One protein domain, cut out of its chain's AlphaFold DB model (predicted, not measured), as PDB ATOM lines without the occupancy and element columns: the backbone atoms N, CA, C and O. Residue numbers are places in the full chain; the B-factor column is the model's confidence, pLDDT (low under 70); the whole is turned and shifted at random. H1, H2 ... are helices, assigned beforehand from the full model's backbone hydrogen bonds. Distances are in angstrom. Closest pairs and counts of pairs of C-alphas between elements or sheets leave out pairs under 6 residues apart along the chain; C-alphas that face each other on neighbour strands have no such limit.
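This is residues 15 to 116 of the 140 residues of the protein "AlNc14C292G10252 protein" of Albugo laibachii Nc14 (UniProt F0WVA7). The two long helices H2 and H7 cross, and H5 packs on both to complete the core; H6 folds back beside H7, and H4 packs on H5. H1 sits off one end of H2 and touches no helix, H3 sits at the other end, and a long loop joins H4 to H5. The 102 printed residues have seven named helices, H1 to H7 in order, and no named strand: all helix, mostly crossed. The whole is compact, with a radius of gyration of the C-alphas of 13.4 A and spans of 38 by 31 by 28 A.

H1, residues 15 to 22, is close to but not clearly touching H2, residues 26 to 45; their closest C-alphas, Leu 19 and Trp 29, are 7.0 A apart. H7, residues 99 to 116, touches H2 at a steep tilt of 58 degrees, opposite ways, closest at the C-alphas of Ala 34 and Ala 104, 4.4 A. H5, residues 78 to 86, touches H7 about perpendicular at 75 degrees, with the C-alphas of Ser 86 and Ala 109 closest at 4.3 A; H7 uses residues 105 to 112 alone. H4, residues 53 to 60, touches H5, with the C-alphas of Ala 60 and Leu 84 closest at 4.1 A. H6, residues 88 to 96, forms a helical hairpin with H7 at a shallow tilt of 28 degrees. H3, residues 47 to 50, only just touches H2, only at the corner, with 3 pairs of C-alphas within 8 A. Every O i to N i+4 pair is within hydrogen-bond range in H1, H2, H4, H5 and H7; H6 has 3 of 5, and H3 is too short for one.

H1 begins at C-alpha 15 (53.347, 41.052, 8.808). H2 is 28.1 A long, and H7, 26.2 A, ends at C-alpha 116 (77.743, 61.870, 6.673).

The C-alphas of Thr 17 and Leu 54 are farthest apart, 38.5 A. The printed part has no cut; the H4 to H5 link is long. Residues 69 to 74 and 116 have pLDDT under 70.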
ATOM      1  N   HIS A  15      51.974  40.675   9.147       76.25
ATOM      2  CA  HIS A  15      53.347  41.052   8.808       76.25
ATOM      3  C   HIS A  15      53.560  42.573   8.858       76.25
ATOM      4  O   HIS A  15      54.477  43.043   9.521       76.25
ATOM      5  N   ASP A  16      52.651  43.335   8.251       74.62
ATOM      6  CA  ASP A  16      52.756  44.795   8.173       74.62
ATOM      7  C   ASP A  16      52.567  45.464   9.541       74.62
ATOM      8  O   ASP A  16      53.178  46.488   9.820       74.62
ATOM      9  N   THR A  17      51.766  44.859  10.426       79.56
ATOM     10  CA  THR A  17      51.582  45.346  11.802       79.56
ATOM     11  C   THR A  17      52.850  45.135  12.626       79.56
ATOM     12  O   THR A  17      53.251  46.019  13.376       79.56
ATOM     13  N   LEU A  18      53.505  43.981  12.463       77.25
ATOM     14  CA  LEU A  18      54.779  43.689  13.124       77.25
ATOM     15  C   LEU A  18      55.910  44.572  12.593       77.25
ATOM     16  O   LEU A  18      56.722  45.050  13.378       77.25
ATOM     17  N   LEU A  19      55.964  44.804  11.278       71.81
ATOM     18  CA  LEU A  19      56.945  45.716  10.697       71.81
ATOM     19  C   LEU A  19      56.728  47.149  11.171       71.81
ATOM     20  O   LEU A  19      57.696  47.772  11.576       71.81
ATOM     21  N   ALA A  20      55.485  47.638  11.208       77.75
ATOM     22  CA  ALA A  20      55.172  48.971  11.724       77.75
ATOM     23  C   ALA A  20      55.528  49.150  13.210       77.75
ATOM     24  O   ALA A  20      55.836  50.258  13.642       77.75
ATOM     25  N   GLU A  21      55.475  48.074  14.002       80.12
ATOM     26  CA  GLU A  21      55.884  48.085  15.411       80.12
ATOM     27  C   GLU A  21      57.413  48.130  15.569       80.12
ATOM     28  O   GLU A  21      57.923  48.801  16.466       80.12
ATOM     29  N   LEU A  22      58.145  47.419  14.708       78.81
ATOM     30  CA  LEU A  22      59.607  47.306  14.772       78.81
ATOM     31  C   LEU A  22      60.329  48.463  14.077       78.81
ATOM     32  O   LEU A  22      61.407  48.866  14.505       78.81
ATOM     33  N   PHE A  23      59.728  48.985  13.017       83.38
ATOM     34  CA  PHE A  23      60.283  49.995  12.139       83.38
ATOM     35  C   PHE A  23      59.179  51.031  11.870       83.38
ATOM     36  O   PHE A  23      58.184  50.725  11.216       83.38
ATOM     37  N   PRO A  24      59.272  52.251  12.413       80.81
ATOM     38  CA  PRO A  24      58.161  53.201  12.348       80.81
ATOM     39  C   PRO A  24      57.878  53.745  10.944       80.81
ATOM     40  O   PRO A  24      56.750  54.170  10.678       80.81
ATOM     41  N   THR A  25      58.879  53.763  10.055       86.19
ATOM     42  CA  THR A  25      58.762  54.370   8.723       86.19
ATOM     43  C   THR A  25      58.996  53.368   7.587       86.19
ATOM     44  O   THR A  25      59.751  52.411   7.751       86.19
ATOM     45  N   PRO A  26      58.387  53.573   6.400       84.50
ATOM     46  CA  PRO A  26      58.660  52.742   5.224       84.50
ATOM     47  C   PRO A  26      60.137  52.725   4.801       84.50
ATOM     48  O   PRO A  26      60.609  51.719   4.274       84.50
ATOM     49  N   ASP A  27      60.869  53.811   5.056       86.94
ATOM     50  CA  ASP A  27      62.298  53.904   4.750       86.94
ATOM     51  C   ASP A  27      63.115  52.997   5.683       86.94
ATOM     52  O   ASP A  27      64.001  52.268   5.227       86.94
ATOM     53  N   ASP A  28      62.734  52.924   6.964       85.56
ATOM     54  CA  ASP A  28      63.304  51.962   7.914       85.56
ATOM     55  C   ASP A  28      63.020  50.515   7.477       85.56
ATOM     56  O   ASP A  28      63.872  49.639   7.635       85.56
ATOM     57  N   TRP A  29      61.848  50.244   6.880       87.25
ATOM     58  CA  TRP A  29      61.491  48.902   6.389       87.25
ATOM     59  C   TRP A  29      62.398  48.494   5.237       87.25
ATOM     60  O   TRP A  29      62.929  47.381   5.221       87.25
ATOM     61  N   SER A  30      62.571  49.407   4.281       89.31
ATOM     62  CA  SER A  30      63.437  49.217   3.118       89.31
ATOM     63  C   SER A  30      64.883  48.974   3.550       89.31
ATOM     64  O   SER A  30      65.515  48.015   3.105       89.31
ATOM     65  N   THR A  31      65.372  49.774   4.500       91.81
ATOM     66  CA  THR A  31      66.729  49.661   5.048       91.81
ATOM     67  C   THR A  31      66.929  48.334   5.779       91.81
ATOM     68  O   THR A  31      67.872  47.600   5.483       91.81
ATOM     69  N   ALA A  32      66.005  47.957   6.667       89.81
ATOM     70  CA  ALA A  32      66.059  46.685   7.385       89.81
ATOM     71  C   ALA A  32      66.022  45.476   6.438       89.81
ATOM     72  O   ALA A  32      66.738  44.487   6.633       89.81
ATOM     73  N   GLN A  33      65.214  45.551   5.379       90.81
ATOM     74  CA  GLN A  33      65.161  44.518   4.350       90.81
ATOM     75  C   GLN A  33      66.473  44.442   3.556       90.81
ATOM     76  O   GLN A  33      66.967  43.337   3.308       90.81
ATOM     77  N   ALA A  34      67.048  45.585   3.177       93.81
ATOM     78  CA  ALA A  34      68.319  45.655   2.464       93.81
ATOM     79  C   ALA A  34      69.473  45.077   3.301       93.81
ATOM     80  O   ALA A  34      70.217  44.231   2.800       93.81
ATOM     81  N   LEU A  35      69.553  45.429   4.590       93.25
ATOM     82  CA  LEU A  35      70.508  44.866   5.556       93.25
ATOM     83  C   LEU A  35      70.407  43.337   5.622       93.25
ATOM     84  O   LEU A  35      71.403  42.629   5.451       93.25
ATOM     85  N   ALA A  36      69.191  42.812   5.803       91.75
ATOM     86  CA  ALA A  36      68.957  41.375   5.905       91.75
ATOM     87  C   ALA A  36      69.317  40.624   4.610       91.75
ATOM     88  O   ALA A  36      69.907  39.540   4.659       91.75
ATOM     89  N   LEU A  37      68.975  41.190   3.447       93.06
ATOM     90  CA  LEU A  37      69.321  40.619   2.145       93.06
ATOM     91  C   LEU A  37      70.832  40.613   1.913       93.06
ATOM     92  O   LEU A  37      71.372  39.608   1.436       93.06
ATOM     93  N   PHE A  38      71.511  41.702   2.264       94.38
ATOM     94  CA  PHE A  38      72.947  41.837   2.071       94.38
ATOM     95  C   PHE A  38      73.740  40.896   2.986       94.38
ATOM     96  O   PHE A  38      74.584  40.139   2.494       94.38
ATOM     97  N   ASP A  39      73.413  40.832   4.281       92.88
ATOM     98  CA  ASP A  39      74.038  39.885   5.217       92.88
ATOM     99  C   ASP A  39      73.819  38.427   4.779       92.88
ATOM    100  O   ASP A  39      74.757  37.622   4.755       92.88
ATOM    101  N   LEU A  40      72.601  38.079   4.344       91.81
ATOM    102  CA  LEU A  40      72.300  36.735   3.848       91.81
ATOM    103  C   LEU A  40      73.087  36.395   2.576       91.81
ATOM    104  O   LEU A  40      73.566  35.262   2.433       91.81
ATOM    105  N   TYR A  41      73.232  37.352   1.657       92.81
ATOM    106  CA  TYR A  41      74.041  37.184   0.453       92.81
ATOM    107  C   TYR A  41      75.506  36.920   0.807       92.81
ATOM    108  O   TYR A  41      76.078  35.936   0.328       92.81
ATOM    109  N   LEU A  42      76.093  37.731   1.692       91.69
ATOM    110  CA  LEU A  42      77.472  37.548   2.142       91.69
ATOM    111  C   LEU A  42      77.657  36.179   2.799       91.69
ATOM    112  O   LEU A  42      78.595  35.454   2.460       91.69
ATOM    113  N   ARG A  43      76.721  35.774   3.662       91.38
ATOM    114  CA  ARG A  43      76.741  34.458   4.309       91.38
ATOM    115  C   ARG A  43      76.627  33.303   3.315       91.38
ATOM    116  O   ARG A  43      77.174  32.240   3.579       91.38
ATOM    117  N   SER A  44      75.923  33.474   2.199       91.06
ATOM    118  CA  SER A  44      75.649  32.378   1.255       91.06
ATOM    119  C   SER A  44      76.688  32.278   0.137       91.06
ATOM    120  O   SER A  44      77.097  31.179  -0.231       91.06
ATOM    121  N   TYR A  45      77.134  33.417  -0.390       90.31
ATOM    122  CA  TYR A  45      77.952  33.499  -1.606       90.31
ATOM    123  C   TYR A  45      79.357  34.055  -1.360       90.31
ATOM    124  O   TYR A  45      80.257  33.824  -2.167       90.31
ATOM    125  N   ALA A  46      79.582  34.728  -0.229       90.50
ATOM    126  CA  ALA A  46      80.873  35.296   0.152       90.50
ATOM    127  C   ALA A  46      81.314  34.836   1.553       90.50
ATOM    128  O   ALA A  46      81.903  35.606   2.308       90.50
ATOM    129  N   VAL A  47      81.079  33.560   1.895       91.69
ATOM    130  CA  VAL A  47      81.330  32.979   3.234       91.69
ATOM    131  C   VAL A  47      82.729  33.312   3.760       91.69
ATOM    132  O   VAL A  47      82.906  33.650   4.926       91.69
ATOM    133  N   SER A  48      83.742  33.230   2.890       91.19
ATOM    134  CA  SER A  48      85.135  33.480   3.284       91.19
ATOM    135  C   SER A  48      85.418  34.933   3.676       91.19
ATOM    136  O   SER A  48      86.424  35.175   4.339       91.19
ATOM    137  N   ILE A  49      84.575  35.872   3.235       90.94
ATOM    138  CA  ILE A  49      84.572  37.278   3.646       90.94
ATOM    139  C   ILE A  49      83.715  37.410   4.906       90.94
ATOM    140  O   ILE A  49      84.206  37.885   5.920       90.94
ATOM    141  N   HIS A  50      82.477  36.904   4.867       91.75
ATOM    142  CA  HIS A  50      81.491  37.026   5.947       91.75
ATOM    143  C   HIS A  50      81.979  36.503   7.306       91.75
ATOM    144  O   HIS A  50      81.687  37.105   8.333       91.75
ATOM    145  N   MET A  51      82.752  35.414   7.321       90.31
ATOM    146  CA  MET A  51      83.241  34.789   8.558       90.31
ATOM    147  C   MET A  51      84.528  35.424   9.111       90.31
ATOM    148  O   MET A  51      84.933  35.098  10.228       90.31
ATOM    149  N   ASP A  52      85.197  36.285   8.338       91.62
ATOM    150  CA  ASP A  52      86.515  36.824   8.671       91.62
ATOM    151  C   ASP A  52      86.425  38.313   9.060       91.62
ATOM    152  O   ASP A  52      86.314  39.173   8.180       91.62
ATOM    153  N   PRO A  53      86.515  38.651  10.364       90.62
ATOM    154  CA  PRO A  53      86.437  40.035  10.826       90.62
ATOM    155  C   PRO A  53      87.527  40.930  10.235       90.62
ATOM    156  O   PRO A  53      87.286  42.119  10.060       90.62
ATOM    157  N   LEU A  54      88.706  40.393   9.902       92.06
ATOM    158  CA  LEU A  54      89.783  41.196   9.317       92.06
ATOM    159  C   LEU A  54      89.453  41.596   7.882       92.06
ATOM    160  O   LEU A  54      89.723  42.729   7.485       92.06
ATOM    161  N   LYS A  55      88.846  40.695   7.102       93.81
ATOM    162  CA  LYS A  55      88.405  41.023   5.740       93.81
ATOM    163  C   LYS A  55      87.270  42.025   5.759       93.81
ATOM    164  O   LYS A  55      87.303  42.957   4.969       93.81
ATOM    165  N   ILE A  56      86.312  41.854   6.666       93.38
ATOM    166  CA  ILE A  56      85.214  42.805   6.836       93.38
ATOM    167  C   ILE A  56      85.761  44.181   7.223       93.38
ATOM    168  O   ILE A  56      85.497  45.135   6.505       93.38
ATOM    169  N   ALA A  57      86.615  44.267   8.249       92.81
ATOM    170  CA  ALA A  57      87.266  45.516   8.653       92.81
ATOM    171  C   ALA A  57      88.017  46.189   7.492       92.81
ATOM    172  O   ALA A  57      87.889  47.385   7.264       92.81
ATOM    173  N   THR A  58      88.773  45.401   6.720       93.94
ATOM    174  CA  THR A  58      89.564  45.914   5.593       93.94
ATOM    175  C   THR A  58      88.682  46.400   4.443       93.94
ATOM    176  O   THR A  58      88.989  47.417   3.834       93.94
ATOM    177  N   LEU A  59      87.614  45.670   4.113       93.88
ATOM    178  CA  LEU A  59      86.734  46.001   2.988       93.88
ATOM    179  C   LEU A  59      85.740  47.111   3.325       93.88
ATOM    180  O   LEU A  59      85.345  47.827   2.413       93.88
ATOM    181  N   ALA A  60      85.320  47.223   4.582       91.50
ATOM    182  CA  ALA A  60      84.432  48.276   5.072       91.50
ATOM    183  C   ALA A  60      85.198  49.513   5.572       91.50
ATOM    184  O   ALA A  60      84.577  50.487   5.961       91.50
ATOM    185  N   GLU A  61      86.535  49.470   5.590       91.62
ATOM    186  CA  GLU A  61      87.403  50.567   6.044       91.62
ATOM    187  C   GLU A  61      87.140  51.018   7.500       91.62
ATOM    188  O   GLU A  61      87.427  52.149   7.883       91.62
ATOM    189  N   ILE A  62      86.667  50.099   8.351       90.44
ATOM    190  CA  ILE A  62      86.374  50.343   9.773       90.44
ATOM    191  C   ILE A  62      87.371  49.638  10.695       90.44
ATOM    192  O   ILE A  62      87.820  48.521  10.440       90.44
ATOM    193  N   GLN A  63      87.705  50.285  11.815       83.62
ATOM    194  CA  GLN A  63      88.716  49.785  12.753       83.62
ATOM    195  C   GLN A  63      88.271  48.537  13.526       83.62
ATOM    196  O   GLN A  63      89.092  47.669  13.821       83.62
ATOM    197  N   SER A  64      86.988  48.456  13.878       85.62
ATOM    198  CA  SER A  64      86.449  47.382  14.709       85.62
ATOM    199  C   SER A  64      85.021  47.049  14.276       85.62
ATOM    200  O   SER A  64      84.091  47.653  14.802       85.62
ATOM    201  N   PRO A  65      84.828  46.109  13.332       87.94
ATOM    202  CA  PRO A  65      83.492  45.683  12.942       87.94
ATOM    203  C   PRO A  65      82.816  44.943  14.101       87.94
ATOM    204  O   PRO A  65      83.417  44.045  14.714       87.94
ATOM    205  N   GLU A  66      81.573  45.302  14.405       85.31
ATOM    206  CA  GLU A  66      80.837  44.707  15.514       85.31
ATOM    207  C   GLU A  66      80.030  43.487  15.074       85.31
ATOM    208  O   GLU A  66      79.448  43.413  13.992       85.31
ATOM    209  N   ARG A  67      80.018  42.472  15.941       82.62
ATOM    210  CA  ARG A  67      79.262  41.238  15.718       82.62
ATOM    211  C   ARG A  67      78.199  41.107  16.776       82.62
ATOM    212  O   ARG A  67      78.503  41.042  17.969       82.62
ATOM    213  N   ILE A  68      76.966  40.941  16.327       80.50
ATOM    214  CA  ILE A  68      75.852  40.631  17.207       80.50
ATOM    215  C   ILE A  68      75.917  39.131  17.498       80.50
ATOM    216  O   ILE A  68      75.520  38.284  16.697       80.50
ATOM    217  N   LEU A  69      76.457  38.787  18.669       66.06
ATOM    218  CA  LEU A  69      76.549  37.412  19.162       66.06
ATOM    219  C   LEU A  69      75.197  36.945  19.716       66.06
ATOM    220  O   LEU A  69      75.056  36.648  20.904       66.06
ATOM    221  N   HIS A  70      74.178  36.890  18.864       59.06
ATOM    222  CA  HIS A  70      72.895  36.276  19.187       59.06
ATOM    223  C   HIS A  70      72.557  35.213  18.142       59.06
ATOM    224  O   HIS A  70      72.526  35.493  16.951       59.06
ATOM    225  N   SER A  71      72.237  34.001  18.620       53.06
ATOM    226  CA  SER A  71      71.952  32.793  17.824       53.06
ATOM    227  C   SER A  71      73.186  32.040  17.294       53.06
ATOM    228  O   SER A  71      74.320  32.491  17.391       53.06
ATOM    229  N   HIS A  72      72.952  30.857  16.716       59.06
ATOM    230  CA  HIS A  72      73.931  30.053  15.967       59.06
ATOM    231  C   HIS A  72      74.376  30.711  14.643       59.06
ATOM    232  O   HIS A  72      75.057  30.075  13.838       59.06
ATOM    233  N   PHE A  73      73.978  31.960  14.400       65.75
ATOM    234  CA  PHE A  73      74.293  32.723  13.203       65.75
ATOM    235  C   PHE A  73      75.209  33.880  13.582       65.75
ATOM    236  O   PHE A  73      74.946  34.602  14.537       65.75
ATOM    237  N   LEU A  74      76.290  34.046  12.827       68.69
ATOM    238  CA  LEU A  74      77.134  35.231  12.921       68.69
ATOM    239  C   LEU A  74      76.434  36.354  12.159       68.69
ATOM    240  O   LEU A  74      76.255  36.228  10.950       68.69
ATOM    241  N   LEU A  75      75.998  37.392  12.868       84.00
ATOM    242  CA  LEU A  75      75.358  38.580  12.303       84.00
ATOM    243  C   LEU A  75      76.301  39.769  12.492       84.00
ATOM    244  O   LEU A  75      76.798  39.991  13.601       84.00
ATOM    245  N   TRP A  76      76.566  40.490  11.408       90.62
ATOM    246  CA  TRP A  76      77.207  41.801  11.475       90.62
ATOM    247  C   TRP A  76      76.178  42.838  11.910       90.62
ATOM    248  O   TRP A  76      74.990  42.670  11.628       90.62
ATOM    249  N   ASP A  77      76.621  43.852  12.643       90.44
ATOM    250  CA  ASP A  77      75.763  44.981  12.975       90.44
ATOM    251  C   ASP A  77      75.483  45.850  11.739       90.44
ATOM    252  O   ASP A  77      76.169  45.772  10.711       90.44
ATOM    253  N   ASP A  78      74.459  46.688  11.856       92.19
ATOM    254  CA  ASP A  78      73.953  47.486  10.745       92.19
ATOM    255  C   ASP A  78      75.023  48.448  10.211       92.19
ATOM    256  O   ASP A  78      75.187  48.569   8.996       92.19
ATOM    257  N   MET A  79      75.826  49.052  11.096       91.94
ATOM    258  CA  MET A  79      76.886  49.985  10.700       91.94
ATOM    259  C   MET A  79      77.989  49.294   9.902       91.94
ATOM    260  O   MET A  79      78.448  49.835   8.895       91.94
ATOM    261  N   THR A  80      78.387  48.076  10.287       93.50
ATOM    262  CA  THR A  80      79.361  47.295   9.511       93.50
ATOM    263  C   THR A  80      78.829  46.961   8.119       93.50
ATOM    264  O   THR A  80      79.573  47.033   7.139       93.50
ATOM    265  N   LEU A  81      77.554  46.580   8.012       93.62
ATOM    266  CA  LEU A  81      76.940  46.224   6.732       93.62
ATOM    267  C   LEU A  81      76.781  47.442   5.815       93.62
ATOM    268  O   LEU A  81      77.072  47.330   4.624       93.62
ATOM    269  N   ILE A  82      76.384  48.589   6.368       94.44
ATOM    270  CA  ILE A  82      76.284  49.863   5.642       94.44
ATOM    271  C   ILE A  82      77.664  50.295   5.135       94.44
ATOM    272  O   ILE A  82      77.825  50.506   3.935       94.44
ATOM    273  N   ALA A  83      78.683  50.315   6.001       93.88
ATOM    274  CA  ALA A  83      80.050  50.682   5.615       93.88
ATOM    275  C   ALA A  83      80.635  49.750   4.539       93.88
ATOM    276  O   ALA A  83      81.358  50.170   3.637       93.88
ATOM    277  N   LEU A  84      80.307  48.457   4.589       93.69
ATOM    278  CA  LEU A  84      80.733  47.504   3.567       93.69
ATOM    279  C   LEU A  84      80.010  47.708   2.224       93.69
ATOM    280  O   LEU A  84      80.594  47.442   1.169       93.69
ATOM    281  N   ALA A  85      78.747  48.137   2.255       94.06
ATOM    282  CA  ALA A  85      77.949  48.421   1.066       94.06
ATOM    283  C   ALA A  85      78.368  49.732   0.378       94.06
ATOM    284  O   ALA A  85      78.400  49.776  -0.853       94.06
ATOM    285  N   SER A  86      78.751  50.758   1.142       94.12
ATOM    286  CA  SER A  86      79.240  52.036   0.605       94.12
ATOM    287  C   SER A  86      80.693  51.982   0.113       94.12
ATOM    288  O   SER A  86      81.131  52.840  -0.653       94.12
ATOM    289  N   SER A  87      81.460  50.954   0.488       93.38
ATOM    290  CA  SER A  87      82.865  50.855   0.097       93.38
ATOM    291  C   SER A  87      83.084  50.488  -1.378       93.38
ATOM    292  O   SER A  87      82.191  50.061  -2.120       93.38
ATOM    293  N   SER A  88      84.349  50.546  -1.812       91.25
ATOM    294  CA  SER A  88      84.755  50.103  -3.156       91.25
ATOM    295  C   SER A  88      84.398  48.638  -3.466       91.25
ATOM    296  O   SER A  88      84.319  48.248  -4.638       91.25
ATOM    297  N   PHE A  89      84.201  47.809  -2.436       91.31
ATOM    298  CA  PHE A  89      83.712  46.443  -2.576       91.31
ATOM    299  C   PHE A  89      82.224  46.416  -2.932       91.31
ATOM    300  O   PHE A  89      81.857  45.756  -3.909       91.31
ATOM    301  N   GLY A  90      81.392  47.165  -2.205       90.44
ATOM    302  CA  GLY A  90      79.965  47.293  -2.491       90.44
ATOM    303  C   GLY A  90      79.701  47.842  -3.893       90.44
ATOM    304  O   GLY A  90      78.975  47.217  -4.669       90.44
ATOM    305  N   GLY A  91      80.425  48.887  -4.309       89.31
ATOM    306  CA  GLY A  91      80.327  49.422  -5.675       89.31
ATOM    307  C   GLY A  91      80.615  48.385  -6.775       89.31
ATOM    308  O   GLY A  91      79.980  48.384  -7.831       89.31
ATOM    309  N   LYS A  92      81.528  47.432  -6.533       89.06
ATOM    310  CA  LYS A  92      81.795  46.319  -7.466       89.06
ATOM    311  C   LYS A  92      80.716  45.239  -7.430       89.06
ATOM    312  O   LYS A  92      80.524  44.561  -8.443       89.06
ATOM    313  N   LEU A  93      80.047  45.047  -6.295       86.31
ATOM    314  CA  LEU A  93      78.944  44.096  -6.166       86.31
ATOM    315  C   LEU A  93      77.703  44.562  -6.926       86.31
ATOM    316  O   LEU A  93      77.102  43.733  -7.607       86.31
ATOM    317  N   ILE A  94      77.372  45.857  -6.895       85.81
ATOM    318  CA  ILE A  94      76.244  46.440  -7.653       85.81
ATOM    319  C   ILE A  94      76.289  46.000  -9.125       85.81
ATOM    320  O   ILE A  94      75.306  45.529  -9.685       85.81
ATOM    321  N   VAL A  95      77.470  46.055  -9.744       80.62
ATOM    322  CA  VAL A  95      77.640  45.758 -11.178       80.62
ATOM    323  C   VAL A  95      77.568  44.257 -11.504       80.62
ATOM    324  O   VAL A  95      77.269  43.887 -12.638       80.62
ATOM    325  N   ASN A  96      77.862  43.379 -10.541       81.81
ATOM    326  CA  ASN A  96      78.156  41.963 -10.805       81.81
ATOM    327  C   ASN A  96      77.228  40.977 -10.079       81.81
ATOM    328  O   ASN A  96      77.523  39.780 -10.039       81.81
ATOM    329  N   THR A  97      76.135  41.451  -9.481       86.75
ATOM    330  CA  THR A  97      75.224  40.611  -8.694       86.75
ATOM    331  C   THR A  97      73.794  40.641  -9.223       86.75
ATOM    332  O   THR A  97      73.471  41.334 -10.184       86.75
ATOM    333  N   ALA A  98      72.939  39.800  -8.639       88.94
ATOM    334  CA  ALA A  98      71.525  39.775  -8.978       88.94
ATOM    335  C   ALA A  98      70.864  41.135  -8.657       88.94
ATOM    336  O   ALA A  98      71.266  41.772  -7.680       88.94
ATOM    337  N   PRO A  99      69.828  41.557  -9.411       90.69
ATOM    338  CA  PRO A  99      69.217  42.880  -9.260       90.69
ATOM    339  C   PRO A  99      68.804  43.210  -7.824       90.69
ATOM    340  O   PRO A  99      69.148  44.260  -7.312       90.69
ATOM    341  N   ASN A 100      68.196  42.259  -7.116       90.19
ATOM    342  CA  ASN A 100      67.764  42.444  -5.730       90.19
ATOM    343  C   ASN A 100      68.918  42.669  -4.733       90.19
ATOM    344  O   ASN A 100      68.694  43.223  -3.664       90.19
ATOM    345  N   ILE A 101      70.129  42.198  -5.047       92.56
ATOM    346  CA  ILE A 101      71.324  42.447  -4.232       92.56
ATOM    347  C   ILE A 101      71.933  43.793  -4.605       92.56
ATOM    348  O   ILE A 101      72.301  44.550  -3.718       92.56
ATOM    349  N   SER A 102      71.982  44.111  -5.899       91.94
ATOM    350  CA  SER A 102      72.380  45.435  -6.379       91.94
ATOM    351  C   SER A 102      71.517  46.540  -5.763       91.94
ATOM    352  O   SER A 102      72.060  47.509  -5.247       91.94
ATOM    353  N   ASP A 103      70.193  46.368  -5.761       93.19
ATOM    354  CA  ASP A 103      69.241  47.318  -5.179       93.19
ATOM    355  C   ASP A 103      69.466  47.469  -3.668       93.19
ATOM    356  O   ASP A 103      69.519  48.585  -3.160       93.19
ATOM    357  N   ALA A 104      69.668  46.356  -2.952       94.31
ATOM    358  CA  ALA A 104      69.963  46.384  -1.521       94.31
ATOM    359  C   ALA A 104      71.273  47.129  -1.218       94.31
ATOM    360  O   ALA A 104      71.302  47.961  -0.320       94.31
ATOM    361  N   VAL A 105      72.347  46.871  -1.974       94.25
ATOM    362  CA  VAL A 105      73.625  47.579  -1.796       94.25
ATOM    363  C   VAL A 105      73.473  49.071  -2.104       94.25
ATOM    364  O   VAL A 105      74.023  49.883  -1.369       94.25
ATOM    365  N   GLY A 106      72.694  49.435  -3.130       93.00
ATOM    366  CA  GLY A 106      72.381  50.831  -3.448       93.00
ATOM    367  C   GLY A 106      71.662  51.547  -2.305       93.00
ATOM    368  O   GLY A 106      72.131  52.585  -1.857       93.00
ATOM    369  N   ILE A 107      70.598  50.944  -1.762       93.25
ATOM    370  CA  ILE A 107      69.852  51.500  -0.617       93.25
ATOM    371  C   ILE A 107      70.779  51.731   0.585       93.25
ATOM    372  O   ILE A 107      70.714  52.777   1.219       93.25
ATOM    373  N   LEU A 108      71.653  50.772   0.905       94.62
ATOM    374  CA  LEU A 108      72.571  50.908   2.040       94.62
ATOM    375  C   LEU A 108      73.661  51.962   1.804       94.62
ATOM    376  O   LEU A 108      74.066  52.626   2.754       94.62
ATOM    377  N   ALA A 109      74.127  52.121   0.564       92.25
ATOM    378  CA  ALA A 109      75.070  53.176   0.211       92.25
ATOM    379  C   ALA A 109      74.424  54.567   0.338       92.25
ATOM    380  O   ALA A 109      75.017  55.443   0.962       92.25
ATOM    381  N   ASP A 110      73.184  54.735  -0.131       91.94
ATOM    382  CA  ASP A 110      72.437  55.992   0.016       91.94
ATOM    383  C   ASP A 110      72.234  56.356   1.503       91.94
ATOM    384  O   ASP A 110      72.342  57.521   1.890       91.94
ATOM    385  N   VAL A 111      71.990  55.359   2.364       90.38
ATOM    386  CA  VAL A 111      71.897  55.559   3.822       90.38
ATOM    387  C   VAL A 111      73.221  56.063   4.406       90.38
ATOM    388  O   VAL A 111      73.204  56.929   5.283       90.38
ATOM    389  N   ALA A 112      74.367  55.562   3.934       88.25
ATOM    390  CA  ALA A 112      75.674  56.048   4.378       88.25
ATOM    391  C   ALA A 112      75.854  57.538   4.046       88.25
ATOM    392  O   ALA A 112      76.162  58.320   4.945       88.25
ATOM    393  N   ASP A 113      75.549  57.934   2.807       86.62
ATOM    394  CA  ASP A 113      75.668  59.321   2.341       86.62
ATOM    395  C   ASP A 113      74.795  60.279   3.173       86.62
ATOM    396  O   ASP A 113      75.239  61.356   3.567       86.62
ATOM    397  N   THR A 114      73.570  59.871   3.526       82.69
ATOM    398  CA  THR A 114      72.681  60.704   4.364       82.69
ATOM    399  C   THR A 114      73.159  60.888   5.805       82.69
ATOM    400  O   THR A 114      72.792  61.876   6.446       82.69
ATOM    401  N   ASN A 115      73.963  59.961   6.331       72.19
ATOM    402  CA  ASN A 115      74.486  60.043   7.696       72.19
ATOM    403  C   ASN A 115      75.744  60.925   7.785       72.19
ATOM    404  O   ASN A 115      75.945  61.580   8.808       72.19
ATOM    405  N   GLU A 116      76.551  61.005   6.722       62.22
ATOM    406  CA  GLU A 116      77.743  61.870   6.673       62.22
ATOM    407  C   GLU A 116      77.384  63.367   6.738       62.22
ATOM    408  O   GLU A 116      78.080  64.151   7.388       62.22
TER     409      GLU A 116